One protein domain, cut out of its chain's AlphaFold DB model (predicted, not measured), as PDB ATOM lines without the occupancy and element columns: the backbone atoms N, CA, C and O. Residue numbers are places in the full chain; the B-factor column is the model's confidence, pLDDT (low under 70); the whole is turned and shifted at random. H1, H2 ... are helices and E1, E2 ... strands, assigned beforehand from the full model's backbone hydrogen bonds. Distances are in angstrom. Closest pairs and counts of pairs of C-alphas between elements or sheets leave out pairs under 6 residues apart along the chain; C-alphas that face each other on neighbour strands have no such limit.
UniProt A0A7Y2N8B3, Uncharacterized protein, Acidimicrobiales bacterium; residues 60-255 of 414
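What this domain is: This is residues 60 to 255 of the 414 residues of an uncharacterized protein of Acidimicrobiales bacterium (UniProt A0A7Y2N8B3). Two small sheets, E3 E9 E8 and E1 E4 E7, stand partly face to face as a loose sandwich, with H5 along one side of it, next to E1. Away from H5 lie the hairpin E5 and E6, long loops, and H1, which crosses E8 and packs on H3. The 196 printed residues hold, in order, E1 E2 E3 E4 H1 H2 H3 H4 E5 E6 E7 E8 E9 H5, and both larger sheets are mixed, with E5 and E6 antiparallel. The class is mixed, helices and strands, though under half of the residues are in named elements. The whole is compact, with a radius of gyration of the C-alphas of 16.6 A and spans of 44 by 43 by 35 A.

How they stand to each other: In the strongly twisted sheet E3, residues 82 to 85, E9, residues 224 to 233, and E8, residues 214 to 220, the inner strand is E9, which bends by 84 degrees at residue 227. E3 and E9 are parallel, with N 83 and O 230 at 2.9 A. E8 and E9, a hairpin, have N 216 and O 231 at 2.8 A. H1, residues 108 to 117, is on this sheet at a height over the sheet of 7.6 A, over E8 and across the strands at 83 degrees on the local plane. H1 and H3, residues 133 to 140, touch at Ala 113 and Ala 138, their closest C-alphas, 4.7 A apart, opposite ways at a steep tilt of 42 degrees. H2, residues 122 to 125, touches no helix. In the other sheet E4, residues 90 to 95, is parallel to E1, residues 60 to 64, with N 62 and O 92 at 2.9 A, and antiparallel to E7, residues 202 to 206, with N 205 and O 91 at 2.8 A. H5, residues 243 to 255, only grazes both larger sheets; the closest C-alphas of E1 and H5, Tyr 60 and Pro 243, are 5.1 A apart. E5, residues 161 to 163, and E6, residues 191 to 193, form a hairpin with N 163 and O 191 at 2.8 A. The closest C-alphas of E6 and H4, residues 155 to 158, are Asn 193 and Ser 157, 7.2 A apart. E2, residues 73 to 75, pairs with no named strand. In H1, H3 and H5 every O i to N i+4 pair is within hydrogen-bond range; H2 and H4 are too short for such a pair, and their single O i to N i+3 pairs are not within range.

Where its parts are: E1 begins at C-alpha 60 (47.523, 34.248, 61.451). E9 is 22.2 A long, E8 20.4 A, E4 15.9 A and H1 14.2 A. H5, 18.5 A long, ends at C-alpha 255 (65.388, 40.357, 65.153).

The domain as a whole: The C-alphas of Pro 150 and Asp 237, the two farthest apart, are 51.6 A apart. The printed part has no cut; E4 to H1, H3 to H4 and E5 to E6 are long links. No printed residue is under 70 in pLDDT.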
ATOM      1  N   TYR A  60      46.254  33.846  60.857       98.50
ATOM      2  CA  TYR A  60      47.523  34.248  61.451       98.50
ATOM      3  C   TYR A  60      48.676  33.591  60.717       98.50
ATOM      4  O   TYR A  60      48.546  32.449  60.297       98.50
ATOM      5  N   THR A  61      49.809  34.273  60.568       98.44
ATOM      6  CA  THR A  61      51.022  33.651  60.018       98.44
ATOM      7  C   THR A  61      52.013  33.381  61.136       98.44
ATOM      8  O   THR A  61      52.324  34.289  61.901       98.44
ATOM      9  N   VAL A  62      52.510  32.149  61.185       98.62
ATOM     10  CA  VAL A  62      53.665  31.736  61.982       98.62
ATOM     11  C   VAL A  62      54.747  31.308  60.996       98.62
ATOM     12  O   VAL A  62      54.497  30.486  60.112       98.62
ATOM     13  N   LEU A  63      55.936  31.891  61.084       98.31
ATOM     14  CA  LEU A  63      57.077  31.468  60.281       98.31
ATOM     15  C   LEU A  63      57.652  30.186  60.882       98.31
ATOM     16  O   LEU A  63      57.710  30.042  62.101       98.31
ATOM     17  N   VAL A  64      58.037  29.251  60.024       98.38
ATOM     18  CA  VAL A  64      58.795  28.054  60.383       98.38
ATOM     19  C   VAL A  64      60.192  28.281  59.831       98.38
ATOM     20  O   VAL A  64      60.319  28.422  58.609       98.38
ATOM     21  N   ASP A  65      61.196  28.327  60.712       96.56
ATOM     22  CA  ASP A  65      62.519  28.896  60.414       96.56
ATOM     23  C   ASP A  65      62.494  30.434  60.290       96.56
ATOM     24  O   ASP A  65      61.456  31.086  60.445       96.56
ATOM     25  N   GLY A  66      63.651  31.028  60.013       93.50
ATOM     26  CA  GLY A  66      63.851  32.464  59.910       93.50
ATOM     27  C   GLY A  66      64.870  32.833  58.841       93.50
ATOM     28  O   GLY A  66      65.651  32.014  58.363       93.50
ATOM     29  N   ARG A  67      64.855  34.107  58.445       92.69
ATOM     30  CA  ARG A  67      65.886  34.693  57.590       92.69
ATOM     31  C   ARG A  67      66.094  36.147  57.964       92.69
ATOM     32  O   ARG A  67      65.123  36.888  58.102       92.69
ATOM     33  N   VAL A  68      67.356  36.535  58.060       93.56
ATOM     34  CA  VAL A  68      67.795  37.888  58.407       93.56
ATOM     35  C   VAL A  68      68.849  38.357  57.406       93.56
ATOM     36  O   VAL A  68      69.416  37.543  56.678       93.56
ATOM     37  N   ASP A  69      69.074  39.666  57.308       91.88
ATOM     38  CA  ASP A  69      69.958  40.247  56.284       91.88
ATOM     39  C   ASP A  69      71.439  40.252  56.728       91.88
ATOM     40  O   ASP A  69      72.351  40.419  55.912       91.88
ATOM     41  N   GLU A  70      71.692  40.112  58.029       91.81
ATOM     42  CA  GLU A  70      72.985  40.308  58.681       91.81
ATOM     43  C   GLU A  70      73.960  39.137  58.471       91.81
ATOM     44  O   GLU A  70      75.181  39.339  58.386       91.81
ATOM     45  N   PHE A  71      73.436  37.913  58.412       93.88
ATOM     46  CA  PHE A  71      74.186  36.667  58.259       93.88
ATOM     47  C   PHE A  71      73.281  35.551  57.727       93.88
ATOM     48  O   PHE A  71      72.061  35.614  57.876       93.88
ATOM     49  N   ASN A  72      73.874  34.506  57.145       94.62
ATOM     50  CA  ASN A  72      73.113  33.306  56.810       94.62
ATOM     51  C   ASN A  72      72.894  32.497  58.092       94.62
ATOM     52  O   ASN A  72      73.865  32.108  58.743       94.62
ATOM     53  N   GLY A  73      71.641  32.237  58.463       94.12
ATOM     54  CA  GLY A  73      71.290  31.497  59.676       94.12
ATOM     55  C   GLY A  73      70.225  30.439  59.421       94.12
ATOM     56  O   GLY A  73      69.355  30.637  58.577       94.12
ATOM     57  N   ALA A  74      70.302  29.345  60.172       94.50
ATOM     58  CA  ALA A  74      69.223  28.387  60.346       94.50
ATOM     59  C   ALA A  74      68.628  28.548  61.745       94.50
ATOM     60  O   ALA A  74      69.356  28.534  62.740       94.50
ATOM     61  N   PHE A  75      67.310  28.736  61.812       96.00
ATOM     62  CA  PHE A  75      66.584  29.042  63.037       96.00
ATOM     63  C   PHE A  75      65.701  27.849  63.405       96.00
ATOM     64  O   PHE A  75      64.732  27.520  62.719       96.00
ATOM     65  N   PHE A  76      66.007  27.203  64.525       95.25
ATOM     66  CA  PHE A  76      65.259  26.064  65.059       95.25
ATOM     67  C   PHE A  76      64.043  26.546  65.856       95.25
ATOM     68  O   PHE A  76      63.872  26.221  67.027       95.25
ATOM     69  N   ALA A  77      63.213  27.391  65.244       96.94
ATOM     70  CA  ALA A  77      62.136  28.087  65.934       96.94
ATOM     71  C   ALA A  77      60.935  28.381  65.031       96.94
ATOM     72  O   ALA A  77      61.014  28.386  63.798       96.94
ATOM     73  N   TYR A  78      59.809  28.631  65.693       98.38
ATOM     74  CA  TYR A  78      58.612  29.200  65.093       98.38
ATOM     75  C   TYR A  78      58.528  30.679  65.466       98.38
ATOM     76  O   TYR A  78      58.856  31.020  66.599       98.38
ATOM     77  N   PHE A  79      58.068  31.538  64.554       98.38
ATOM     78  CA  PHE A  79      57.934  32.976  64.816       98.38
ATOM     79  C   PHE A  79      56.506  33.494  64.517       98.38
ATOM     80  O   PHE A  79      56.097  33.490  63.355       98.38
ATOM     81  N   PRO A  80      55.744  33.973  65.519       98.50
ATOM     82  CA  PRO A  80      56.116  33.904  66.921       98.50
ATOM     83  C   PRO A  80      56.092  32.459  67.433       98.50
ATOM     84  O   PRO A  80      55.371  31.612  66.898       98.50
ATOM     85  N   ASP A  81      56.845  32.190  68.492       97.19
ATOM     86  CA  ASP A  81      56.842  30.880  69.151       97.19
ATOM     87  C   ASP A  81      55.530  30.621  69.912       97.19
ATOM     88  O   ASP A  81      55.068  29.483  69.994       97.19
ATOM     89  N   THR A  82      54.874  31.683  70.381       97.81
ATOM     90  CA  THR A  82      53.591  31.651  71.088       97.81
ATOM     91  C   THR A  82      52.530  32.463  70.358       97.81
ATOM     92  O   THR A  82      52.744  33.620  69.991       97.81
ATOM     93  N   ILE A  83      51.330  31.902  70.221       98.12
ATOM     94  CA  ILE A  83      50.176  32.593  69.638       98.12
ATOM     95  C   ILE A  83      48.897  32.306  70.426       98.12
ATOM     96  O   ILE A  83      48.697  31.214  70.952       98.12
ATOM     97  N   THR A  84      48.010  33.301  70.521       98.38
ATOM     98  CA  THR A  84      46.665  33.139  71.093       98.38
ATOM     99  C   THR A  84      45.609  33.330  70.008       98.38
ATOM    100  O   THR A  84      45.646  34.340  69.310       98.38
ATOM    101  N   VAL A  85      44.681  32.382  69.882       98.31
ATOM    102  CA  VAL A  85      43.663  32.329  68.816       98.31
ATOM    103  C   VAL A  85      42.283  31.947  69.362       98.31
ATOM    104  O   VAL A  85      42.144  31.509  70.508       98.31
ATOM    105  N   HIS A  86      41.252  32.090  68.535       97.94
ATOM    106  CA  HIS A  86      39.886  31.643  68.804       97.94
ATOM    107  C   HIS A  86      39.545  30.335  68.069       97.94
ATOM    108  O   HIS A  86      40.148  30.014  67.043       97.94
ATOM    109  N   PRO A  87      38.529  29.585  68.537       97.75
ATOM    110  CA  PRO A  87      37.907  28.535  67.736       97.75
ATOM    111  C   PRO A  87      37.450  29.065  66.370       97.75
ATOM    112  O   PRO A  87      36.807  30.116  66.294       97.75
ATOM    113  N   GLY A  88      37.747  28.325  65.302       97.12
ATOM    114  CA  GLY A  88      37.456  28.705  63.919       97.12
ATOM    115  C   GLY A  88      38.549  29.523  63.226       97.12
ATOM    116  O   GLY A  88      38.509  29.628  62.001       97.12
ATOM    117  N   ASP A  89      39.524  30.079  63.952       98.62
ATOM    118  CA  ASP A  89      40.672  30.754  63.336       98.62
ATOM    119  C   ASP A  89      41.561  29.764  62.568       98.62
ATOM    120  O   ASP A  89      41.476  28.547  62.722       98.62
ATOM    121  N   THR A  90      42.444  30.284  61.720       98.69
ATOM    122  CA  THR A  90      43.446  29.483  61.011       98.69
ATOM    123  C   THR A  90      44.848  29.994  61.299       98.69
ATOM    124  O   THR A  90      45.132  31.181  61.142       98.69
ATOM    125  N   ILE A  91      45.754  29.083  61.653       98.75
ATOM    126  CA  ILE A  91      47.187  29.363  61.746       98.75
ATOM    127  C   ILE A  91      47.859  28.864  60.465       98.75
ATOM    128  O   ILE A  91      47.754  27.698  60.087       98.75
ATOM    129  N   ILE A  92      48.532  29.773  59.775       98.62
ATOM    130  CA  ILE A  92      49.291  29.548  58.552       98.62
ATOM    131  C   ILE A  92      50.757  29.417  58.952       98.62
ATOM    132  O   ILE A  92      51.440  30.421  59.153       98.62
ATOM    133  N   TYR A  93      51.241  28.186  59.040       98.62
ATOM    134  CA  TYR A  93      52.661  27.910  59.193       98.62
ATOM    135  C   TYR A  93      53.336  28.022  57.832       98.62
ATOM    136  O   TYR A  93      53.027  27.254  56.919       98.62
ATOM    137  N   LYS A  94      54.221  29.004  57.675       98.19
ATOM    138  CA  LYS A  94      54.909  29.293  56.416       98.19
ATOM    139  C   LYS A  94      56.398  29.006  56.555       98.19
ATOM    140  O   LYS A  94      57.068  29.658  57.350       98.19
ATOM    141  N   SER A  95      56.909  28.091  55.739       97.19
ATOM    142  CA  SER A  95      58.339  27.785  55.695       97.19
ATOM    143  C   SER A  95      59.144  28.943  55.101       97.19
ATOM    144  O   SER A  95      58.775  29.495  54.058       97.19
ATOM    145  N   VAL A  96      60.238  29.307  55.776       94.31
ATOM    146  CA  VAL A  96      61.275  30.248  55.296       94.31
ATOM    147  C   VAL A  96      62.585  29.508  54.952       94.31
ATOM    148  O   VAL A  96      63.582  30.139  54.619       94.31
ATOM    149  N   PHE A  97      62.550  28.171  55.021       89.94
ATOM    150  CA  PHE A  97      63.598  27.190  54.730       89.94
ATOM    151  C   PHE A  97      65.019  27.747  54.525       89.94
ATOM    152  O   PHE A  97      65.409  28.164  53.429       89.94
ATOM    153  N   SER A  98      65.831  27.663  55.577       89.06
ATOM    154  CA  SER A  98      67.262  27.997  55.544       89.06
ATOM    155  C   SER A  98      68.159  26.830  55.091       89.06
ATOM    156  O   SER A  98      69.367  27.001  54.910       89.06
ATOM    157  N   GLY A  99      67.578  25.642  54.879       85.25
ATOM    158  CA  GLY A  99      68.297  24.406  54.562       85.25
ATOM    159  C   GLY A  99      68.005  23.243  55.506       85.25
ATOM    160  O   GLY A  99      68.183  22.084  55.135       85.25
ATOM    161  N   GLU A 100      67.489  23.543  56.696       88.38
ATOM    162  CA  GLU A 100      67.127  22.537  57.692       88.38
ATOM    163  C   GLU A 100      65.657  22.114  57.545       88.38
ATOM    164  O   GLU A 100      64.769  22.970  57.476       88.38
ATOM    165  N   PRO A 101      65.354  20.804  57.451       93.25
ATOM    166  CA  PRO A 101      63.978  20.332  57.354       93.25
ATOM    167  C   PRO A 101      63.155  20.619  58.613       93.25
ATOM    168  O   PRO A 101      63.538  20.254  59.722       93.25
ATOM    169  N   HIS A 102      61.957  21.179  58.430       97.00
ATOM    170  CA  HIS A 102      61.020  21.444  59.522       97.00
ATOM    171  C   HIS A 102      59.635  20.848  59.275       97.00
ATOM    172  O   HIS A 102      59.197  20.713  58.131       97.00
ATOM    173  N   SER A 103      58.933  20.523  60.359       98.25
ATOM    174  CA  SER A 103      57.507  20.161  60.386       98.25
ATOM    175  C   SER A 103      56.812  20.902  61.510       98.25
ATOM    176  O   SER A 103      57.468  21.283  62.468       98.25
ATOM    177  N   VAL A 104      55.486  20.923  61.480       98.62
ATOM    178  CA  VAL A 104      54.622  21.322  62.586       98.62
ATOM    179  C   VAL A 104      53.845  20.093  63.047       98.62
ATOM    180  O   VAL A 104      53.054  19.543  62.279       98.62
ATOM    181  N   THR A 105      54.073  19.641  64.281       98.75
ATOM    182  CA  THR A 105      53.432  18.430  64.818       98.75
ATOM    183  C   THR A 105      52.755  18.682  66.153       98.75
ATOM    184  O   THR A 105      53.424  19.006  67.128       98.75
ATOM    185  N   PHE A 106      51.447  18.437  66.208       98.75
ATOM    186  CA  PHE A 106      50.634  18.418  67.425       98.75
ATOM    187  C   PHE A 106      50.203  16.990  67.785       98.75
ATOM    188  O   PHE A 106      50.392  16.037  67.025       98.75
ATOM    189  N   GLY A 107      49.553  16.852  68.938       98.25
ATOM    190  CA  GLY A 107      48.810  15.659  69.328       98.25
ATOM    191  C   GLY A 107      49.204  15.139  70.703       98.25
ATOM    192  O   GLY A 107      50.185  15.574  71.309       98.25
ATOM    193  N   SER A 108      48.450  14.170  71.216       98.50
ATOM    194  CA  SER A 108      48.656  13.665  72.578       98.50
ATOM    195  C   SER A 108      50.050  13.068  72.815       98.50
ATOM    196  O   SER A 108      50.545  13.107  73.944       98.50
ATOM    197  N   VAL A 109      50.696  12.503  71.782       98.19
ATOM    198  CA  VAL A 109      52.072  11.979  71.909       98.19
ATOM    199  C   VAL A 109      53.097  13.103  72.074       98.19
ATOM    200  O   VAL A 109      54.003  12.971  72.894       98.19
ATOM    201  N   VAL A 110      52.902  14.230  71.380       98.25
ATOM    202  CA  VAL A 110      53.722  15.443  71.514       98.25
ATOM    203  C   VAL A 110      53.571  16.029  72.910       98.25
ATOM    204  O   VAL A 110      54.564  16.222  73.606       98.25
ATOM    205  N   GLU A 111      52.330  16.208  73.367       98.00
ATOM    206  CA  GLU A 111      52.059  16.732  74.708       98.00
ATOM    207  C   GLU A 111      52.673  15.871  75.810       98.00
ATOM    208  O   GLU A 111      53.226  16.391  76.779       98.00
ATOM    209  N   THR A 112      52.605  14.547  75.654       97.94
ATOM    210  CA  THR A 112      53.215  13.612  76.602       97.94
ATOM    211  C   THR A 112      54.735  13.764  76.617       97.94
ATOM    212  O   THR A 112      55.317  13.850  77.695       97.94
ATOM    213  N   ALA A 113      55.382  13.830  75.450       97.50
ATOM    214  CA  ALA A 113      56.835  13.955  75.361       97.50
ATOM    215  C   ALA A 113      57.347  15.269  75.960       97.50
ATOM    216  O   ALA A 113      58.269  15.244  76.777       97.50
ATOM    217  N   ILE A 114      56.702  16.398  75.645       97.44
ATOM    218  CA  ILE A 114      57.062  17.696  76.229       97.44
ATOM    219  C   ILE A 114      56.824  17.679  77.747       97.44
ATOM    220  O   ILE A 114      57.697  18.082  78.511       97.44
ATOM    221  N   ALA A 115      55.695  17.137  78.216       97.06
ATOM    222  CA  ALA A 115      55.411  17.056  79.648       97.06
ATOM    223  C   ALA A 115      56.401  16.166  80.419       97.06
ATOM    224  O   ALA A 115      56.672  16.434  81.588       97.06
ATOM    225  N   GLU A 116      56.929  15.093  79.819       96.69
ATOM    226  CA  GLU A 116      58.010  14.309  80.433       96.69
ATOM    227  C   GLU A 116      59.346  15.066  80.405       96.69
ATOM    228  O   GLU A 116      60.091  15.013  81.385       96.69
ATOM    229  N   PHE A 117      59.642  15.805  79.329       94.81
ATOM    230  CA  PHE A 117      60.859  16.613  79.210       94.81
ATOM    231  C   PHE A 117      60.919  17.715  80.276       94.81
ATOM    232  O   PHE A 117      61.934  17.884  80.950       94.81
ATOM    233  N   GLU A 118      59.803  18.396  80.530       94.69
ATOM    234  CA  GLU A 118      59.695  19.452  81.546       94.69
ATOM    235  C   GLU A 118      59.902  18.954  82.989       94.69
ATOM    236  O   GLU A 118      60.080  19.752  83.912       94.69
ATOM    237  N   LYS A 119      59.900  17.634  83.219       95.25
ATOM    238  CA  LYS A 119      60.204  17.046  84.534       95.25
ATOM    239  C   LYS A 119      61.699  16.885  84.786       95.25
ATOM    240  O   LYS A 119      62.072  16.563  85.918       95.25
ATOM    241  N   LEU A 120      62.543  17.049  83.765       92.88
ATOM    242  CA  LEU A 120      63.982  16.883  83.907       92.88
ATOM    243  C   LEU A 120      64.567  17.914  84.875       92.88
ATOM    244  O   LEU A 120      64.238  19.098  84.860       92.88
ATOM    245  N   THR A 121      65.473  17.455  85.736       92.38
ATOM    246  CA  THR A 121      66.262  18.354  86.580       92.38
ATOM    247  C   THR A 121      67.389  19.005  85.771       92.38
ATOM    248  O   THR A 121      67.824  18.439  84.768       92.38
ATOM    249  N   PRO A 122      67.959  20.136  86.232       90.69
ATOM    250  CA  PRO A 122      69.139  20.722  85.593       90.69
ATOM    251  C   PRO A 122      70.322  19.750  85.453       90.69
ATOM    252  O   PRO A 122      71.055  19.818  84.477       90.69
ATOM    253  N   GLU A 123      70.492  18.821  86.401       89.81
ATOM    254  CA  GLU A 123      71.528  17.781  86.326       89.81
ATOM    255  C   GLU A 123      71.239  16.774  85.207       89.81
ATOM    256  O   GLU A 123      72.156  16.341  84.522       89.81
ATOM    257  N   GLN A 124      69.968  16.420  84.995       88.56
ATOM    258  CA  GLN A 124      69.574  15.515  83.915       88.56
ATOM    259  C   GLN A 124      69.682  16.181  82.542       88.56
ATOM    260  O   GLN A 124      70.111  15.523  81.605       88.56
ATOM    261  N   LEU A 125      69.356  17.473  82.438       85.25
ATOM    262  CA  LEU A 125      69.530  18.251  81.203       85.25
ATOM    263  C   LEU A 125      71.003  18.372  80.786       85.25
ATOM    264  O   LEU A 125      71.295  18.527  79.609       85.25
ATOM    265  N   GLN A 126      71.927  18.292  81.745       83.88
ATOM    266  CA  GLN A 126      73.374  18.341  81.511       83.88
ATOM    267  C   GLN A 126      74.020  16.947  81.469       83.88
ATOM    268  O   GLN A 126      75.243  16.836  81.405       83.88
ATOM    269  N   SER A 127      73.230  15.876  81.582       83.50
ATOM    270  CA  SER A 127      73.757  14.517  81.651       83.50
ATOM    271  C   SER A 127      74.009  13.952  80.258       83.50
ATOM    272  O   SER A 127      73.115  13.936  79.424       83.50
ATOM    273  N   GLU A 128      75.191  13.374  80.055       76.88
ATOM    274  CA  GLU A 128      75.506  12.540  78.882       76.88
ATOM    275  C   GLU A 128      74.994  11.088  79.038       76.88
ATOM    276  O   GLU A 128      75.216  10.228  78.187       76.88
ATOM    277  N   GLY A 129      74.338  10.777  80.164       80.12
ATOM    278  CA  GLY A 129      73.737   9.471  80.424       80.12
ATOM    279  C   GLY A 129      72.401   9.274  79.696       80.12
ATOM    280  O   GLY A 129      71.819  10.228  79.183       80.12
ATOM    281  N   PRO A 130      71.861   8.039  79.673       83.88
ATOM    282  CA  PRO A 130      70.562   7.793  79.059       83.88
ATOM    283  C   PRO A 130      69.458   8.592  79.776       83.88
ATOM    284  O   PRO A 130      69.479   8.681  81.013       83.88
ATOM    285  N   PRO A 131      68.477   9.138  79.032       87.31
ATOM    286  CA  PRO A 131      67.354   9.852  79.627       87.31
ATOM    287  C   PRO A 131      66.491   8.918  80.496       87.31
ATOM    288  O   PRO A 131      66.589   7.690  80.398       87.31
ATOM    289  N   PRO A 132      65.616   9.466  81.360       93.62
ATOM    290  CA  PRO A 132      64.630   8.667  82.082       93.62
ATOM    291  C   PRO A 132      63.814   7.772  81.129       93.62
ATOM    292  O   PRO A 132      63.393   8.257  80.078       93.62
ATOM    293  N   PRO A 133      63.534   6.499  81.478       95.31
ATOM    294  CA  PRO A 133      62.822   5.575  80.591       95.31
ATOM    295  C   PRO A 133      61.446   6.072  80.139       95.31
ATOM    296  O   PRO A 133      61.009   5.759  79.036       95.31
ATOM    297  N   GLU A 134      60.750   6.832  80.985       95.19
ATOM    298  CA  GLU A 134      59.464   7.443  80.649       95.19
ATOM    299  C   GLU A 134      59.606   8.504  79.551       95.19
ATOM    300  O   GLU A 134      58.781   8.548  78.640       95.19
ATOM    301  N   LEU A 135      60.677   9.302  79.599       94.69
ATOM    302  CA  LEU A 135      61.000  10.294  78.577       94.69
ATOM    303  C   LEU A 135      61.400   9.623  77.260       94.69
ATOM    304  O   LEU A 135      60.902   9.991  76.200       94.69
ATOM    305  N   GLU A 136      62.255   8.600  77.341       93.94
ATOM    306  CA  GLU A 136      62.646   7.780  76.191       93.94
ATOM    307  C   GLU A 136      61.418   7.145  75.526       93.94
ATOM    308  O   GLU A 136      61.225   7.262  74.319       93.94
ATOM    309  N   ALA A 137      60.516   6.543  76.301       95.94
ATOM    310  CA  ALA A 137      59.291   5.972  75.752       95.94
ATOM    311  C   ALA A 137      58.369   7.030  75.119       95.94
ATOM    312  O   ALA A 137      57.723   6.740  74.111       95.94
ATOM    313  N   ALA A 138      58.299   8.235  75.693       96.56
ATOM    314  CA  ALA A 138      57.461   9.308  75.175       96.56
ATOM    315  C   ALA A 138      57.973   9.838  73.826       96.56
ATOM    316  O   ALA A 138      57.187   9.948  72.887       96.56
ATOM    317  N   PHE A 139      59.282  10.078  73.681       95.19
ATOM    318  CA  PHE A 139      59.854  10.493  72.395       95.19
ATOM    319  C   PHE A 139      59.843   9.382  71.345       95.19
ATOM    320  O   PHE A 139      59.596   9.663  70.178       95.19
ATOM    321  N   ALA A 140      60.005   8.114  71.737       94.25
ATOM    322  CA  ALA A 140      59.894   6.984  70.808       94.25
ATOM    323  C   ALA A 140      58.500   6.855  70.160       94.25
ATOM    324  O   ALA A 140      58.356   6.191  69.133       94.25
ATOM    325  N   ALA A 141      57.465   7.450  70.764       96.06
ATOM    326  CA  ALA A 141      56.111   7.463  70.215       96.06
ATOM    327  C   ALA A 141      55.917   8.504  69.098       96.06
ATOM    328  O   ALA A 141      54.882   8.482  68.429       96.06
ATOM    329  N   ILE A 142      56.886   9.402  68.898       97.25
ATOM    330  CA  ILE A 142      56.888  10.423  67.853       97.25
ATOM    331  C   ILE A 142      57.806   9.937  66.724       97.25
ATOM    332  O   ILE A 142      59.011   9.805  66.935       97.25
ATOM    333  N   PRO A 143      57.280   9.676  65.516       96.12
ATOM    334  CA  PRO A 143      58.118   9.371  64.364       96.12
ATOM    335  C   PRO A 143      59.068  10.536  64.052       96.12
ATOM    336  O   PRO A 143      58.617  11.621  63.687       96.12
ATOM    337  N   ALA A 144      60.378  10.314  64.174       96.19
ATOM    338  CA  ALA A 144      61.392  11.279  63.747       96.19
ATOM    339  C   ALA A 144      61.351  11.470  62.223       96.19
ATOM    340  O   ALA A 144      60.992  10.529  61.518       96.19
ATOM    341  N   MET A 145      61.759  12.627  61.697       96.12
ATOM    342  CA  MET A 145      61.874  12.811  60.239       96.12
ATOM    343  C   MET A 145      62.910  11.882  59.612       96.12
ATOM    344  O   MET A 145      62.677  11.274  58.567       96.12
ATOM    345  N   LEU A 146      64.071  11.794  60.255       93.62
ATOM    346  CA  LEU A 146      65.227  11.068  59.756       93.62
ATOM    347  C   LEU A 146      65.386   9.734  60.497       93.62
ATOM    348  O   LEU A 146      64.995   9.621  61.664       93.62
ATOM    349  N   PRO A 147      65.926   8.701  59.833       90.25
ATOM    350  CA  PRO A 147      66.159   7.408  60.457       90.25
ATOM    351  C   PRO A 147      67.310   7.474  61.470       90.25
ATOM    352  O   PRO A 147      68.236   8.276  61.349       90.25
ATOM    353  N   GLU A 148      67.299   6.564  62.447       82.31
ATOM    354  CA  GLU A 148      68.491   6.302  63.254       82.31
ATOM    355  C   GLU A 148      69.525   5.550  62.396       82.31
ATOM    356  O   GLU A 148      69.412   4.344  62.163       82.31
ATOM    357  N   GLY A 149      70.550   6.263  61.924       81.50
ATOM    358  CA  GLY A 149      71.617   5.695  61.100       81.50
ATOM    359  C   GLY A 149      71.268   5.626  59.605       81.50
ATOM    360  O   GLY A 149      70.476   6.431  59.121       81.50
ATOM    361  N   PRO A 150      71.886   4.708  58.835       81.44
ATOM    362  CA  PRO A 150      71.675   4.638  57.394       81.44
ATOM    363  C   PRO A 150      70.227   4.294  57.047       81.44
ATOM    364  O   PRO A 150      69.665   3.328  57.565       81.44
ATOM    365  N   GLY A 151      69.656   5.024  56.101       90.12
ATOM    366  CA  GLY A 151      68.298   4.799  55.636       90.12
ATOM    367  C   GLY A 151      67.785   5.994  54.858       90.12
ATOM    368  O   GLY A 151      68.492   6.980  54.672       90.12
ATOM    369  N   ASP A 152      66.546   5.872  54.412       95.25
ATOM    370  CA  ASP A 152      65.795   6.971  53.827       95.25
ATOM    371  C   ASP A 152      64.966   7.683  54.907       95.25
ATOM    372  O   ASP A 152      64.787   7.149  56.004       95.25
ATOM    373  N   ALA A 153      64.447   8.869  54.601       96.06
ATOM    374  CA  ALA A 153      63.557   9.602  55.489       96.06
ATOM    375  C   ALA A 153      62.327   8.767  55.888       96.06
ATOM    376  O   ALA A 153      61.756   8.022  55.081       96.06
ATOM    377  N   ASN A 154      61.892   8.918  57.139       97.44
ATOM    378  CA  ASN A 154      60.753   8.189  57.681       97.44
ATOM    379  C   ASN A 154      59.458   8.753  57.078       97.44
ATOM    380  O   ASN A 154      59.001   9.841  57.434       97.44
ATOM    381  N   GLN A 155      58.839   8.008  56.163       97.69
ATOM    382  CA  GLN A 155      57.705   8.451  55.347       97.69
ATOM    383  C   GLN A 155      56.455   8.804  56.162       97.69
ATOM    384  O   GLN A 155      55.646   9.615  55.714       97.69
ATOM    385  N   ASN A 156      56.305   8.238  57.359       95.38
ATOM    386  CA  ASN A 156      55.246   8.565  58.319       95.38
ATOM    387  C   ASN A 156      55.489   9.885  59.084       95.38
ATOM    388  O   ASN A 156      54.628  10.292  59.865       95.38
ATOM    389  N   SER A 157      56.635  10.538  58.867       97.19
ATOM    390  CA  SER A 157      57.030  11.798  59.503       97.19
ATOM    391  C   SER A 157      57.341  12.909  58.495       97.19
ATOM    392  O   SER A 157      56.946  14.051  58.706       97.19
ATOM    393  N   VAL A 158      57.978  12.601  57.359       97.69
ATOM    394  CA  VAL A 158      58.272  13.618  56.327       97.69
ATOM    395  C   VAL A 158      57.105  13.908  55.383       97.69
ATOM    396  O   VAL A 158      57.158  14.882  54.640       97.69
ATOM    397  N   ASN A 159      56.027  13.128  55.436       97.88
ATOM    398  CA  ASN A 159      54.778  13.409  54.721       97.88
ATOM    399  C   ASN A 159      53.656  13.749  55.717       97.88
ATOM    400  O   ASN A 159      53.741  13.329  56.877       97.88
ATOM    401  N   PRO A 160      52.592  14.456  55.284       98.06
ATOM    402  CA  PRO A 160      51.444  14.743  56.136       98.06
ATOM    403  C   PRO A 160      50.880  13.478  56.792       98.06
ATOM    404  O   PRO A 160      50.705  12.450  56.133       98.06
ATOM    405  N   CYS A 161      50.585  13.548  58.090       98.38
ATOM    406  CA  CYS A 161      50.038  12.421  58.835       98.38
ATOM    407  C   CYS A 161      49.079  12.875  59.928       98.38
ATOM    408  O   CYS A 161      49.475  13.562  60.870       98.38
ATOM    409  N   PHE A 162      47.827  12.438  59.815       98.50
ATOM    410  CA  PHE A 162      46.752  12.820  60.724       98.50
ATOM    411  C   PHE A 162      46.119  11.575  61.344       98.50
ATOM    412  O   PHE A 162      45.499  10.760  60.666       98.50
ATOM    413  N   VAL A 163      46.302  11.412  62.650       98.50
ATOM    414  CA  VAL A 163      45.871  10.249  63.426       98.50
ATOM    415  C   VAL A 163      44.851  10.710  64.457       98.50
ATOM    416  O   VAL A 163      45.153  11.532  65.326       98.50
ATOM    417  N   GLY A 164      43.635  10.169  64.355       97.88
ATOM    418  CA  GLY A 164      42.518  10.544  65.216       97.88
ATOM    419  C   GLY A 164      42.727  10.170  66.685       97.88
ATOM    420  O   GLY A 164      43.648   9.437  67.046       97.88
ATOM    421  N   GLU A 165      41.842  10.671  67.546       97.62
ATOM    422  CA  GLU A 165      41.883  10.412  68.988       97.62
ATOM    423  C   GLU A 165      41.888   8.905  69.308       97.62
ATOM    424  O   GLU A 165      40.970   8.160  68.953       97.62
ATOM    425  N   GLY A 166      42.914   8.462  70.035       96.12
ATOM    426  CA  GLY A 166      43.029   7.095  70.541       96.12
ATOM    427  C   GLY A 166      43.455   6.063  69.493       96.12
ATOM    428  O   GLY A 166      43.552   4.876  69.820       96.12
ATOM    429  N   GLU A 167      43.723   6.489  68.259       97.19
ATOM    430  CA  GLU A 167      44.285   5.635  67.219       97.19
ATOM    431  C   GLU A 167      45.817   5.552  67.350       97.19
ATOM    432  O   GLU A 167      46.470   6.522  67.731       97.19
ATOM    433  N   PRO A 168      46.433   4.390  67.072       96.12
ATOM    434  CA  PRO A 168      47.878   4.251  67.178       96.12
ATOM    435  C   PRO A 168      48.590   5.000  66.047       96.12
ATOM    436  O   PRO A 168      48.229   4.855  64.877       96.12
ATOM    437  N   VAL A 169      49.660   5.722  66.386       97.19
ATOM    438  CA  VAL A 169      50.555   6.331  65.391       97.19
ATOM    439  C   VAL A 169      51.190   5.229  64.527       97.19
ATOM    440  O   VAL A 169      51.689   4.242  65.083       97.19
ATOM    441  N   PRO A 170      51.176   5.340  63.183       95.88
ATOM    442  CA  PRO A 170      51.826   4.368  62.312       95.88
ATOM    443  C   PRO A 170      53.315   4.223  62.634       95.88
ATOM    444  O   PRO A 170      54.040   5.211  62.681       95.88
ATOM    445  N   THR A 171      53.787   2.987  62.812       93.88
ATOM    446  CA  THR A 171      55.196   2.694  63.141       93.88
ATOM    447  C   THR A 171      56.020   2.227  61.942       93.88
ATOM    448  O   THR A 171      57.227   2.039  62.066       93.88
ATOM    449  N   ASP A 172      55.381   1.947  60.802       95.00
ATOM    450  CA  ASP A 172      56.098   1.613  59.572       95.00
ATOM    451  C   ASP A 172      56.649   2.892  58.944       95.00
ATOM    452  O   ASP A 172      55.925   3.637  58.290       95.00
ATOM    453  N   VAL A 173      57.942   3.123  59.147       93.75
ATOM    454  CA  VAL A 173      58.651   4.300  58.640       93.75
ATOM    455  C   VAL A 173      58.851   4.291  57.124       93.75
ATOM    456  O   VAL A 173      59.234   5.304  56.556       93.75
ATOM    457  N   THR A 174      58.594   3.171  56.446       95.00
ATOM    458  CA  THR A 174      58.759   3.066  54.986       95.00
ATOM    459  C   THR A 174      57.491   3.416  54.212       95.00
ATOM    460  O   THR A 174      57.530   3.534  52.990       95.00
ATOM    461  N   SER A 175      56.370   3.598  54.913       95.88
ATOM    462  CA  SER A 175      55.066   3.880  54.321       95.88
ATOM    463  C   SER A 175      54.555   5.251  54.752       95.88
ATOM    464  O   SER A 175      54.694   5.647  55.908       95.88
ATOM    465  N   GLN A 176      53.905   5.963  53.829       95.69
ATOM    466  CA  GLN A 176      53.168   7.180  54.165       95.69
ATOM    467  C   GLN A 176      51.996   6.873  55.106       95.69
ATOM    468  O   GLN A 176      51.471   5.755  55.161       95.69
ATOM    469  N   CYS A 177      51.563   7.899  55.832       95.69
ATOM    470  CA  CYS A 177      50.417   7.813  56.721       95.69
ATOM    471  C   CYS A 177      49.121   7.516  55.936       95.69
ATOM    472  O   CYS A 177      48.949   8.020  54.828       95.69
ATOM    473  N   PRO A 178      48.170   6.729  56.479       94.81
ATOM    474  CA  PRO A 178      46.921   6.427  55.774       94.81
ATOM    475  C   PRO A 178      46.017   7.642  55.527       94.81
ATOM    476  O   PRO A 178      45.193   7.612  54.612       94.81
ATOM    477  N   VAL A 179      46.135   8.676  56.363       96.81
ATOM    478  CA  VAL A 179      45.372   9.923  56.266       96.81
ATOM    479  C   VAL A 179      46.366  11.073  56.151       96.81
ATOM    480  O   VAL A 179      47.098  11.369  57.093       96.81
ATOM    481  N   THR A 180      46.382  11.693  54.976       96.12
ATOM    482  CA  THR A 180      47.320  12.756  54.586       96.12
ATOM    483  C   THR A 180      46.620  14.084  54.296       96.12
ATOM    484  O   THR A 180      47.275  15.063  53.957       96.12
ATOM    485  N   GLU A 181      45.293  14.127  54.423       96.44
ATOM    486  CA  GLU A 181      44.489  15.341  54.286       96.44
ATOM    487  C   GLU A 181      44.074  15.822  55.682       96.44
ATOM    488  O   GLU A 181      43.488  15.028  56.430       96.44
ATOM    489  N   PRO A 182      44.364  17.080  56.052       96.25
ATOM    490  CA  PRO A 182      44.031  17.596  57.372       96.25
ATOM    491  C   PRO A 182      42.516  17.764  57.551       96.25
ATOM    492  O   PRO A 182      41.800  18.190  56.641       96.25
ATOM    493  N   SER A 183      42.030  17.475  58.757       96.69
ATOM    494  CA  SER A 183      40.745  17.966  59.272       96.69
ATOM    495  C   SER A 183      40.985  19.156  60.205       96.69
ATOM    496  O   SER A 183      42.097  19.275  60.709       96.69
ATOM    497  N   PRO A 184      39.978  19.999  60.504       98.50
ATOM    498  CA  PRO A 184      40.124  21.009  61.548       98.50
ATOM    499  C   PRO A 184      40.636  20.376  62.845       98.50
ATOM    500  O   PRO A 184      40.123  19.339  63.266       98.50
ATOM    501  N   PHE A 185      41.657  20.988  63.432       98.69
ATOM    502  CA  PHE A 185      42.345  20.506  64.619       98.69
ATOM    503  C   PHE A 185      41.448  20.668  65.841       98.69
ATOM    504  O   PHE A 185      41.075  21.787  66.202       98.69
ATOM    505  N   THR A 186      41.094  19.553  66.472       98.38
ATOM    506  CA  THR A 186      40.222  19.520  67.654       98.38
ATOM    507  C   THR A 186      41.008  19.502  68.959       98.38
ATOM    508  O   THR A 186      40.419  19.622  70.036       98.38
ATOM    509  N   GLY A 187      42.331  19.326  68.892       98.00
ATOM    510  CA  GLY A 187      43.187  19.204  70.066       98.00
ATOM    511  C   GLY A 187      43.095  17.842  70.754       98.00
ATOM    512  O   GLY A 187      43.586  17.685  71.872       98.00
ATOM    513  N   THR A 188      42.450  16.861  70.119       98.19
ATOM    514  CA  THR A 188      42.275  15.495  70.646       98.19
ATOM    515  C   THR A 188      43.023  14.449  69.829       98.19
ATOM    516  O   THR A 188      43.046  13.274  70.191       98.19
ATOM    517  N   GLU A 189      43.620  14.850  68.711       98.62
ATOM    518  CA  GLU A 189      44.358  13.981  67.810       98.62
ATOM    519  C   GLU A 189      45.532  13.317  68.525       98.62
ATOM    520  O   GLU A 189      46.214  13.913  69.364       98.62
ATOM    521  N   THR A 190      45.788  12.053  68.190       98.62
ATOM    522  CA  THR A 190      46.947  11.360  68.747       98.62
ATOM    523  C   THR A 190      48.238  11.859  68.108       98.62
ATOM    524  O   THR A 190      49.226  12.017  68.823       98.62
ATOM    525  N   PHE A 191      48.215  12.172  66.809       98.62
ATOM    526  CA  PHE A 191      49.331  12.746  66.057       98.62
ATOM    527  C   PHE A 191      48.794  13.565  64.879       98.62
ATOM    528  O   PHE A 191      47.974  13.067  64.112       98.62
ATOM    529  N   TYR A 192      49.230  14.812  64.738       98.69
ATOM    530  CA  TYR A 192      48.769  15.737  63.705       98.69
ATOM    531  C   TYR A 192      49.982  16.479  63.142       98.69
ATOM    532  O   TYR A 192      50.431  17.471  63.712       98.69
ATOM    533  N   ASN A 193      50.551  15.944  62.066       98.75
ATOM    534  CA  ASN A 193      51.838  16.356  61.515       98.75
ATOM    535  C   ASN A 193      51.687  16.891  60.091       98.75
ATOM    536  O   ASN A 193      51.100  16.229  59.232       98.75
ATOM    537  N   SER A 194      52.287  18.049  59.830       98.56
ATOM    538  CA  SER A 194      52.359  18.646  58.496       98.56
ATOM    539  C   SER A 194      53.204  17.848  57.503       98.56
ATOM    540  O   SER A 194      53.034  18.008  56.298       98.56
ATOM    541  N   GLY A 195      54.136  17.025  57.986       98.06
ATOM    542  CA  GLY A 195      55.247  16.552  57.169       98.06
ATOM    543  C   GLY A 195      56.338  17.613  57.020       98.06
ATOM    544  O   GLY A 195      56.252  18.696  57.607       98.06
ATOM    545  N   PHE A 196      57.354  17.302  56.216       97.62
ATOM    546  CA  PHE A 196      58.399  18.247  55.837       97.62
ATOM    547  C   PHE A 196      57.810  19.415  55.032       97.62
ATOM    548  O   PHE A 196      57.053  19.210  54.081       97.62
ATOM    549  N   LEU A 197      58.192  20.635  55.411       96.62
ATOM    550  CA  LEU A 197      57.791  21.881  54.765       96.62
ATOM    551  C   LEU A 197      58.942  22.450  53.910       96.62
ATOM    552  O   LEU A 197      59.801  23.154  54.453       96.62
ATOM    553  N   PRO A 198      58.978  22.185  52.586       93.62
ATOM    554  CA  PRO A 198      59.971  22.791  51.700       93.62
ATOM    555  C   PRO A 198      59.821  24.316  51.620       93.62
ATOM    556  O   PRO A 198      58.851  24.890  52.117       93.62
ATOM    557  N   ASP A 199      60.789  24.978  50.983       91.06
ATOM    558  CA  ASP A 199      60.810  26.439  50.865       91.06
ATOM    559  C   ASP A 199      59.492  27.011  50.319       91.06
ATOM    560  O   ASP A 199      58.974  26.582  49.282       91.06
ATOM    561  N   GLY A 200      58.944  27.985  51.046       92.69
ATOM    562  CA  GLY A 200      57.682  28.642  50.731       92.69
ATOM    563  C   GLY A 200      56.423  27.793  50.929       92.69
ATOM    564  O   GLY A 200      55.328  28.316  50.692       92.69
ATOM    565  N   GLU A 201      56.539  26.534  51.365       96.44
ATOM    566  CA  GLU A 201      55.387  25.677  51.655       96.44
ATOM    567  C   GLU A 201      54.558  26.251  52.806       96.44
ATOM    568  O   GLU A 201      55.074  26.873  53.744       96.44
ATOM    569  N   ILE A 202      53.247  26.038  52.719       97.56
ATOM    570  CA  ILE A 202      52.283  26.519  53.697       97.56
ATOM    571  C   ILE A 202      51.501  25.338  54.256       97.56
ATOM    572  O   ILE A 202      50.757  24.678  53.535       97.56
ATOM    573  N   PHE A 203      51.557  25.175  55.573       98.50
ATOM    574  CA  PHE A 203      50.648  24.310  56.305       98.50
ATOM    575  C   PHE A 203      49.555  25.137  56.985       98.50
ATOM    576  O   PHE A 203      49.838  26.062  57.745       98.50
ATOM    577  N   ARG A 204      48.289  24.820  56.693       98.56
ATOM    578  CA  ARG A 204      47.127  25.496  57.289       98.56
ATOM    579  C   ARG A 204      46.560  24.629  58.405       98.56
ATOM    580  O   ARG A 204      46.014  23.560  58.140       98.56
ATOM    581  N   LEU A 205      46.665  25.115  59.632       98.56
ATOM    582  CA  LEU A 205      46.017  24.546  60.803       98.56
ATOM    583  C   LEU A 205      44.699  25.291  61.035       98.56
ATOM    584  O   LEU A 205      44.687  26.373  61.623       98.56
ATOM    585  N   GLU A 206      43.597  24.739  60.534       98.56
ATOM    586  CA  GLU A 206      42.256  25.231  60.863       98.56
ATOM    587  C   GLU A 206      41.910  24.792  62.289       98.56
ATOM    588  O   GLU A 206      41.946  23.601  62.591       98.56
ATOM    589  N   ILE A 207      41.591  25.735  63.169       98.56
ATOM    590  CA  ILE A 207      41.200  25.451  64.550       98.56
ATOM    591  C   ILE A 207      39.719  25.074  64.562       98.56
ATOM    592  O   ILE A 207      38.874  25.866  64.146       98.56
ATOM    593  N   ALA A 208      39.379  23.878  65.046       98.38
ATOM    594  CA  ALA A 208      37.992  23.422  65.065       98.38
ATOM    595  C   ALA A 208      37.086  24.371  65.873       98.38
ATOM    596  O   ALA A 208      37.487  24.909  66.902       98.38
ATOM    597  N   GLU A 209      35.835  24.554  65.440       96.81
ATOM    598  CA  GLU A 209      34.872  25.425  66.137       96.81
ATOM    599  C   GLU A 209      34.537  24.941  67.563       96.81
ATOM    600  O   GLU A 209      34.087  25.729  68.398       96.81
ATOM    601  N   ASP A 210      34.723  23.648  67.839       95.69
ATOM    602  CA  ASP A 210      34.412  22.991  69.109       95.69
ATOM    603  C   ASP A 210      35.648  22.601  69.933       95.69
ATOM    604  O   ASP A 210      35.498  21.935  70.964       95.69
ATOM    605  N   ILE A 211      36.846  23.046  69.532       97.88
ATOM    606  CA  ILE A 211      38.064  22.871  70.328       97.88
ATOM    607  C   ILE A 211      37.867  23.431  71.745       97.88
ATOM    608  O   ILE A 211      37.222  24.464  71.968       97.88
ATOM    609  N   ALA A 212      38.430  22.745  72.736       96.88
ATOM    610  CA  ALA A 212      38.406  23.235  74.104       96.88
ATOM    611  C   ALA A 212      39.379  24.420  74.269       96.88
ATOM    612  O   ALA A 212      40.486  24.381  73.737       96.88
ATOM    613  N   PRO A 213      39.035  25.458  75.053       97.50
ATOM    614  CA  PRO A 213      40.027  26.442  75.462       97.50
ATOM    615  C   PRO A 213      41.169  25.778  76.238       97.50
ATOM    616  O   PRO A 213      40.926  24.951  77.124       97.50
ATOM    617  N   GLY A 214      42.403  26.165  75.939       97.88
ATOM    618  CA  GLY A 214      43.599  25.541  76.494       97.88
ATOM    619  C   GLY A 214      44.850  25.872  75.692       97.88
ATOM    620  O   GLY A 214      44.783  26.574  74.688       97.88
ATOM    621  N   THR A 215      45.989  25.366  76.151       98.38
ATOM    622  CA  THR A 215      47.269  25.484  75.447       98.38
ATOM    623  C   THR A 215      47.593  24.153  74.787       98.38
ATOM    624  O   THR A 215      47.504  23.107  75.430       98.38
ATOM    625  N   TYR A 216      47.961  24.223  73.514       98.56
ATOM    626  CA  TYR A 216      48.350  23.112  72.660       98.56
ATOM    627  C   TYR A 216      49.741  23.400  72.115       98.56
ATOM    628  O   TYR A 216      49.997  24.498  71.627       98.56
ATOM    629  N   ARG A 217      50.643  22.433  72.198       98.56
ATOM    630  CA  ARG A 217      52.043  22.591  71.823       98.56
ATOM    631  C   ARG A 217      52.340  21.825  70.548       98.56
ATOM    632  O   ARG A 217      51.970  20.658  70.401       98.56
ATOM    633  N   ALA A 218      53.021  22.503  69.636       98.12
ATOM    634  CA  ALA A 218      53.597  21.906  68.448       98.12
ATOM    635  C   ALA A 218      55.089  21.653  68.677       98.12
ATOM    636  O   ALA A 218      55.743  22.437  69.359       98.12
ATOM    637  N   LEU A 219      55.644  20.617  68.055       97.62
ATOM    638  CA  LEU A 219      57.091  20.448  67.918       97.62
ATOM    639  C   LEU A 219      57.486  20.116  66.481       97.62
ATOM    640  O   LEU A 219      56.666  19.639  65.692       97.62
ATOM    641  N   CYS A 220      58.748  20.369  66.139       98.38
ATOM    642  CA  CYS A 220      59.343  19.859  64.907       98.38
ATOM    643  C   CYS A 220      59.861  18.428  65.123       98.38
ATOM    644  O   CYS A 220      60.553  18.160  66.096       98.38
ATOM    645  N   THR A 221      59.565  17.492  64.218       97.62
ATOM    646  CA  THR A 221      59.957  16.070  64.345       97.62
ATOM    647  C   THR A 221      61.418  15.789  63.974       97.62
ATOM    648  O   THR A 221      61.855  14.637  64.028       97.62
ATOM    649  N   LEU A 222      62.177  16.827  63.604       95.25
ATOM    650  CA  LEU A 222      63.634  16.785  63.486       95.25
ATOM    651  C   LEU A 222      64.317  17.367  64.735       95.25
ATOM    652  O   LEU A 222      65.166  16.705  65.323       95.25
ATOM    653  N   HIS A 223      63.907  18.567  65.158       94.56
ATOM    654  CA  HIS A 223      64.540  19.331  66.248       94.56
ATOM    655  C   HIS A 223      63.926  19.067  67.641       94.56
ATOM    656  O   HIS A 223      64.467  19.470  68.666       94.56
ATOM    657  N   PHE A 224      62.786  18.374  67.709       95.25
ATOM    658  CA  PHE A 224      62.076  18.001  68.936       95.25
ATOM    659  C   PHE A 224      61.942  19.159  69.938       95.25
ATOM    660  O   PHE A 224      61.241  20.134  69.675       95.25
ATOM    661  N   THR A 225      62.578  19.048  71.106       91.31
ATOM    662  CA  THR A 225      62.466  20.009  72.212       91.31
ATOM    663  C   THR A 225      63.197  21.316  71.969       91.31
ATOM    664  O   THR A 225      62.970  22.268  72.706       91.31
ATOM    665  N   GLU A 226      64.064  21.369  70.961       91.19
ATOM    666  CA  GLU A 226      64.757  22.596  70.568       91.19
ATOM    667  C   GLU A 226      63.834  23.526  69.771       91.19
ATOM    668  O   GLU A 226      64.098  24.719  69.698       91.19
ATOM    669  N   MET A 227      62.722  23.000  69.240       96.94
ATOM    670  CA  MET A 227      61.785  23.737  68.398       96.94
ATOM    671  C   MET A 227      60.334  23.408  68.762       96.94
ATOM    672  O   MET A 227      59.699  22.525  68.171       96.94
ATOM    673  N   ILE A 228      59.809  24.156  69.732       96.94
ATOM    674  CA  ILE A 228      58.433  24.060  70.234       96.94
ATOM    675  C   ILE A 228      57.684  25.360  69.922       96.94
ATOM    676  O   ILE A 228      58.263  26.441  69.972       96.94
ATOM    677  N   SER A 229      56.392  25.254  69.615       95.12
ATOM    678  CA  SER A 229      55.464  26.390  69.570       95.12
ATOM    679  C   SER A 229      54.298  26.161  70.526       95.12
ATOM    680  O   SER A 229      53.844  25.028  70.679       95.12
ATOM    681  N   GLU A 230      53.786  27.228  71.136       98.25
ATOM    682  CA  GLU A 230      52.585  27.206  71.969       98.25
ATOM    683  C   GLU A 230      51.411  27.920  71.285       98.25
ATOM    684  O   GLU A 230      51.454  29.111  70.977       98.25
ATOM    685  N   VAL A 231      50.304  27.204  71.107       98.69
ATOM    686  CA  VAL A 231      49.030  27.735  70.619       98.69
ATOM    687  C   VAL A 231      48.036  27.746  71.770       98.69
ATOM    688  O   VAL A 231      47.573  26.702  72.228       98.69
ATOM    689  N   THR A 232      47.678  28.933  72.243       98.62
ATOM    690  CA  THR A 232      46.642  29.105  73.262       98.62
ATOM    691  C   THR A 232      45.305  29.411  72.599       98.62
ATOM    692  O   THR A 232      45.142  30.442  71.953       98.62
ATOM    693  N   VAL A 233      44.320  28.541  72.787       98.50
ATOM    694  CA  VAL A 233      42.944  28.778  72.349       98.50
ATOM    695  C   VAL A 233      42.137  29.374  73.495       98.50
ATOM    696  O   VAL A 233      42.042  28.788  74.576       98.50
ATOM    697  N   VAL A 234      41.526  30.534  73.258       97.94
ATOM    698  CA  VAL A 234      40.686  31.241  74.236       97.94
ATOM    699  C   VAL A 234      39.226  31.316  73.775       97.94
ATOM    700  O   VAL A 234      38.942  31.173  72.586       97.94
ATOM    701  N   PRO A 235      38.260  31.527  74.690       94.00
ATOM    702  CA  PRO A 235      36.878  31.811  74.311       94.00
ATOM    703  C   PRO A 235      36.766  32.984  73.323       94.00
ATOM    704  O   PRO A 235      37.525  33.944  73.405       94.00
ATOM    705  N   ALA A 236      35.777  32.936  72.424       86.69
ATOM    706  CA  ALA A 236      35.596  33.916  71.343       86.69
ATOM    707  C   ALA A 236      35.354  35.374  71.802       86.69
ATOM    708  O   ALA A 236      35.359  36.291  70.983       86.69
ATOM    709  N   ASP A 237      35.067  35.601  73.086       86.31
ATOM    710  CA  ASP A 237      34.893  36.926  73.684       86.31
ATOM    711  C   ASP A 237      36.155  37.474  74.370       86.31
ATOM    712  O   ASP A 237      36.179  38.656  74.725       86.31
ATOM    713  N   GLU A 238      37.203  36.662  74.518       93.56
ATOM    714  CA  GLU A 238      38.502  37.109  75.022       93.56
ATOM    715  C   GLU A 238      39.297  37.825  73.915       93.56
ATOM    716  O   GLU A 238      39.253  37.419  72.753       93.56
ATOM    717  N   PRO A 239      40.032  38.903  74.232       93.12
ATOM    718  CA  PRO A 239      40.827  39.614  73.242       93.12
ATOM    719  C   PRO A 239      42.056  38.799  72.820       93.12
ATOM    720  O   PRO A 239      42.741  38.210  73.654       93.12
ATOM    721  N   VAL A 240      42.376  38.854  71.529       96.06
ATOM    722  CA  VAL A 240      43.603  38.307  70.932       96.06
ATOM    723  C   VAL A 240      44.286  39.382  70.090       96.06
ATOM    724  O   VAL A 240      43.662  40.389  69.738       96.06
ATOM    725  N   LEU A 241      45.568  39.180  69.781       97.12
ATOM    726  CA  LEU A 241      46.281  40.036  68.837       97.12
ATOM    727  C   LEU A 241      45.635  39.942  67.449       97.12
ATOM    728  O   LEU A 241      45.107  38.903  67.049       97.12
ATOM    729  N   THR A 242      45.688  41.037  66.702       97.31
ATOM    730  CA  THR A 242      45.353  41.039  65.276       97.31
ATOM    731  C   THR A 242      46.442  40.323  64.465       97.31
ATOM    732  O   THR A 242      47.583  40.232  64.922       97.31
ATOM    733  N   PRO A 243      46.152  39.854  63.239       98.19
ATOM    734  CA  PRO A 243      47.171  39.258  62.372       98.19
ATOM    735  C   PRO A 243      48.403  40.143  62.143       98.19
ATOM    736  O   PRO A 243      49.522  39.635  62.141       98.19
ATOM    737  N   ASP A 244      48.219  41.461  62.010       98.19
ATOM    738  CA  ASP A 244      49.325  42.410  61.837       98.19
ATOM    739  C   ASP A 244      50.192  42.519  63.106       98.19
ATOM    740  O   ASP A 244      51.412  42.640  63.015       98.19
ATOM    741  N   GLU A 245      49.584  42.455  64.295       98.38
ATOM    742  CA  GLU A 245      50.316  42.456  65.569       98.38
ATOM    743  C   GLU A 245      51.080  41.143  65.789       98.38
ATOM    744  O   GLU A 245      52.211  41.178  66.262       98.38
ATOM    745  N   VAL A 246      50.507  39.997  65.399       98.44
ATOM    746  CA  VAL A 246      51.203  38.697  65.422       98.44
ATOM    747  C   VAL A 246      52.393  38.698  64.461       98.44
ATOM    748  O   VAL A 246      53.475  38.250  64.833       98.44
ATOM    749  N   ALA A 247      52.235  39.250  63.256       98.19
ATOM    750  CA  ALA A 247      53.336  39.379  62.303       98.19
ATOM    751  C   ALA A 247      54.446  40.318  62.810       98.19
ATOM    752  O   ALA A 247      55.626  40.047  62.596       98.19
ATOM    753  N   ALA A 248      54.089  41.404  63.503       98.38
ATOM    754  CA  ALA A 248      55.067  42.290  64.133       98.38
ATOM    755  C   ALA A 248      55.830  41.589  65.269       98.38
ATOM    756  O   ALA A 248      57.045  41.740  65.354       98.38
ATOM    757  N   LEU A 249      55.140  40.786  66.091       98.19
ATOM    758  CA  LEU A 249      55.767  39.982  67.144       98.19
ATOM    759  C   LEU A 249      56.722  38.926  66.569       98.19
ATOM    760  O   LEU A 249      57.809  38.739  67.106       98.19
ATOM    761  N   ALA A 250      56.343  38.270  65.464       98.12
ATOM    762  CA  ALA A 250      57.217  37.333  64.756       98.12
ATOM    763  C   ALA A 250      58.544  37.992  64.362       98.12
ATOM    764  O   ALA A 250      59.612  37.434  64.600       98.12
ATOM    765  N   GLN A 251      58.467  39.192  63.776       97.94
ATOM    766  CA  GLN A 251      59.652  39.932  63.354       97.94
ATOM    767  C   GLN A 251      60.493  40.381  64.551       97.94
ATOM    768  O   GLN A 251      61.708  40.255  64.504       97.94
ATOM    769  N   GLU A 252      59.864  40.857  65.629       98.12
ATOM    770  CA  GLU A 252      60.571  41.262  66.850       98.12
ATOM    771  C   GLU A 252      61.379  40.104  67.458       98.12
ATOM    772  O   GLU A 252      62.547  40.290  67.790       98.12
ATOM    773  N   GLN A 253      60.798  38.901  67.544       97.75
ATOM    774  CA  GLN A 253      61.508  37.712  68.035       97.75
ATOM    775  C   GLN A 253      62.650  37.280  67.102       97.75
ATOM    776  O   GLN A 253      63.719  36.890  67.571       97.75
ATOM    777  N   LEU A 254      62.443  37.357  65.784       97.00
ATOM    778  CA  LEU A 254      63.478  37.025  64.806       97.00
ATOM    779  C   LEU A 254      64.662  38.007  64.870       97.00
ATOM    780  O   LEU A 254      65.815  37.576  64.860       97.00
ATOM    781  N   ASP A 255      64.378  39.307  64.987       97.19
ATOM    782  CA  ASP A 255      65.388  40.357  65.153       97.19
ATOM    783  C   ASP A 255      66.163  40.166  66.470       97.19
ATOM    784  O   ASP A 255      67.388  40.283  66.491       97.19
TER     785      ASP A 255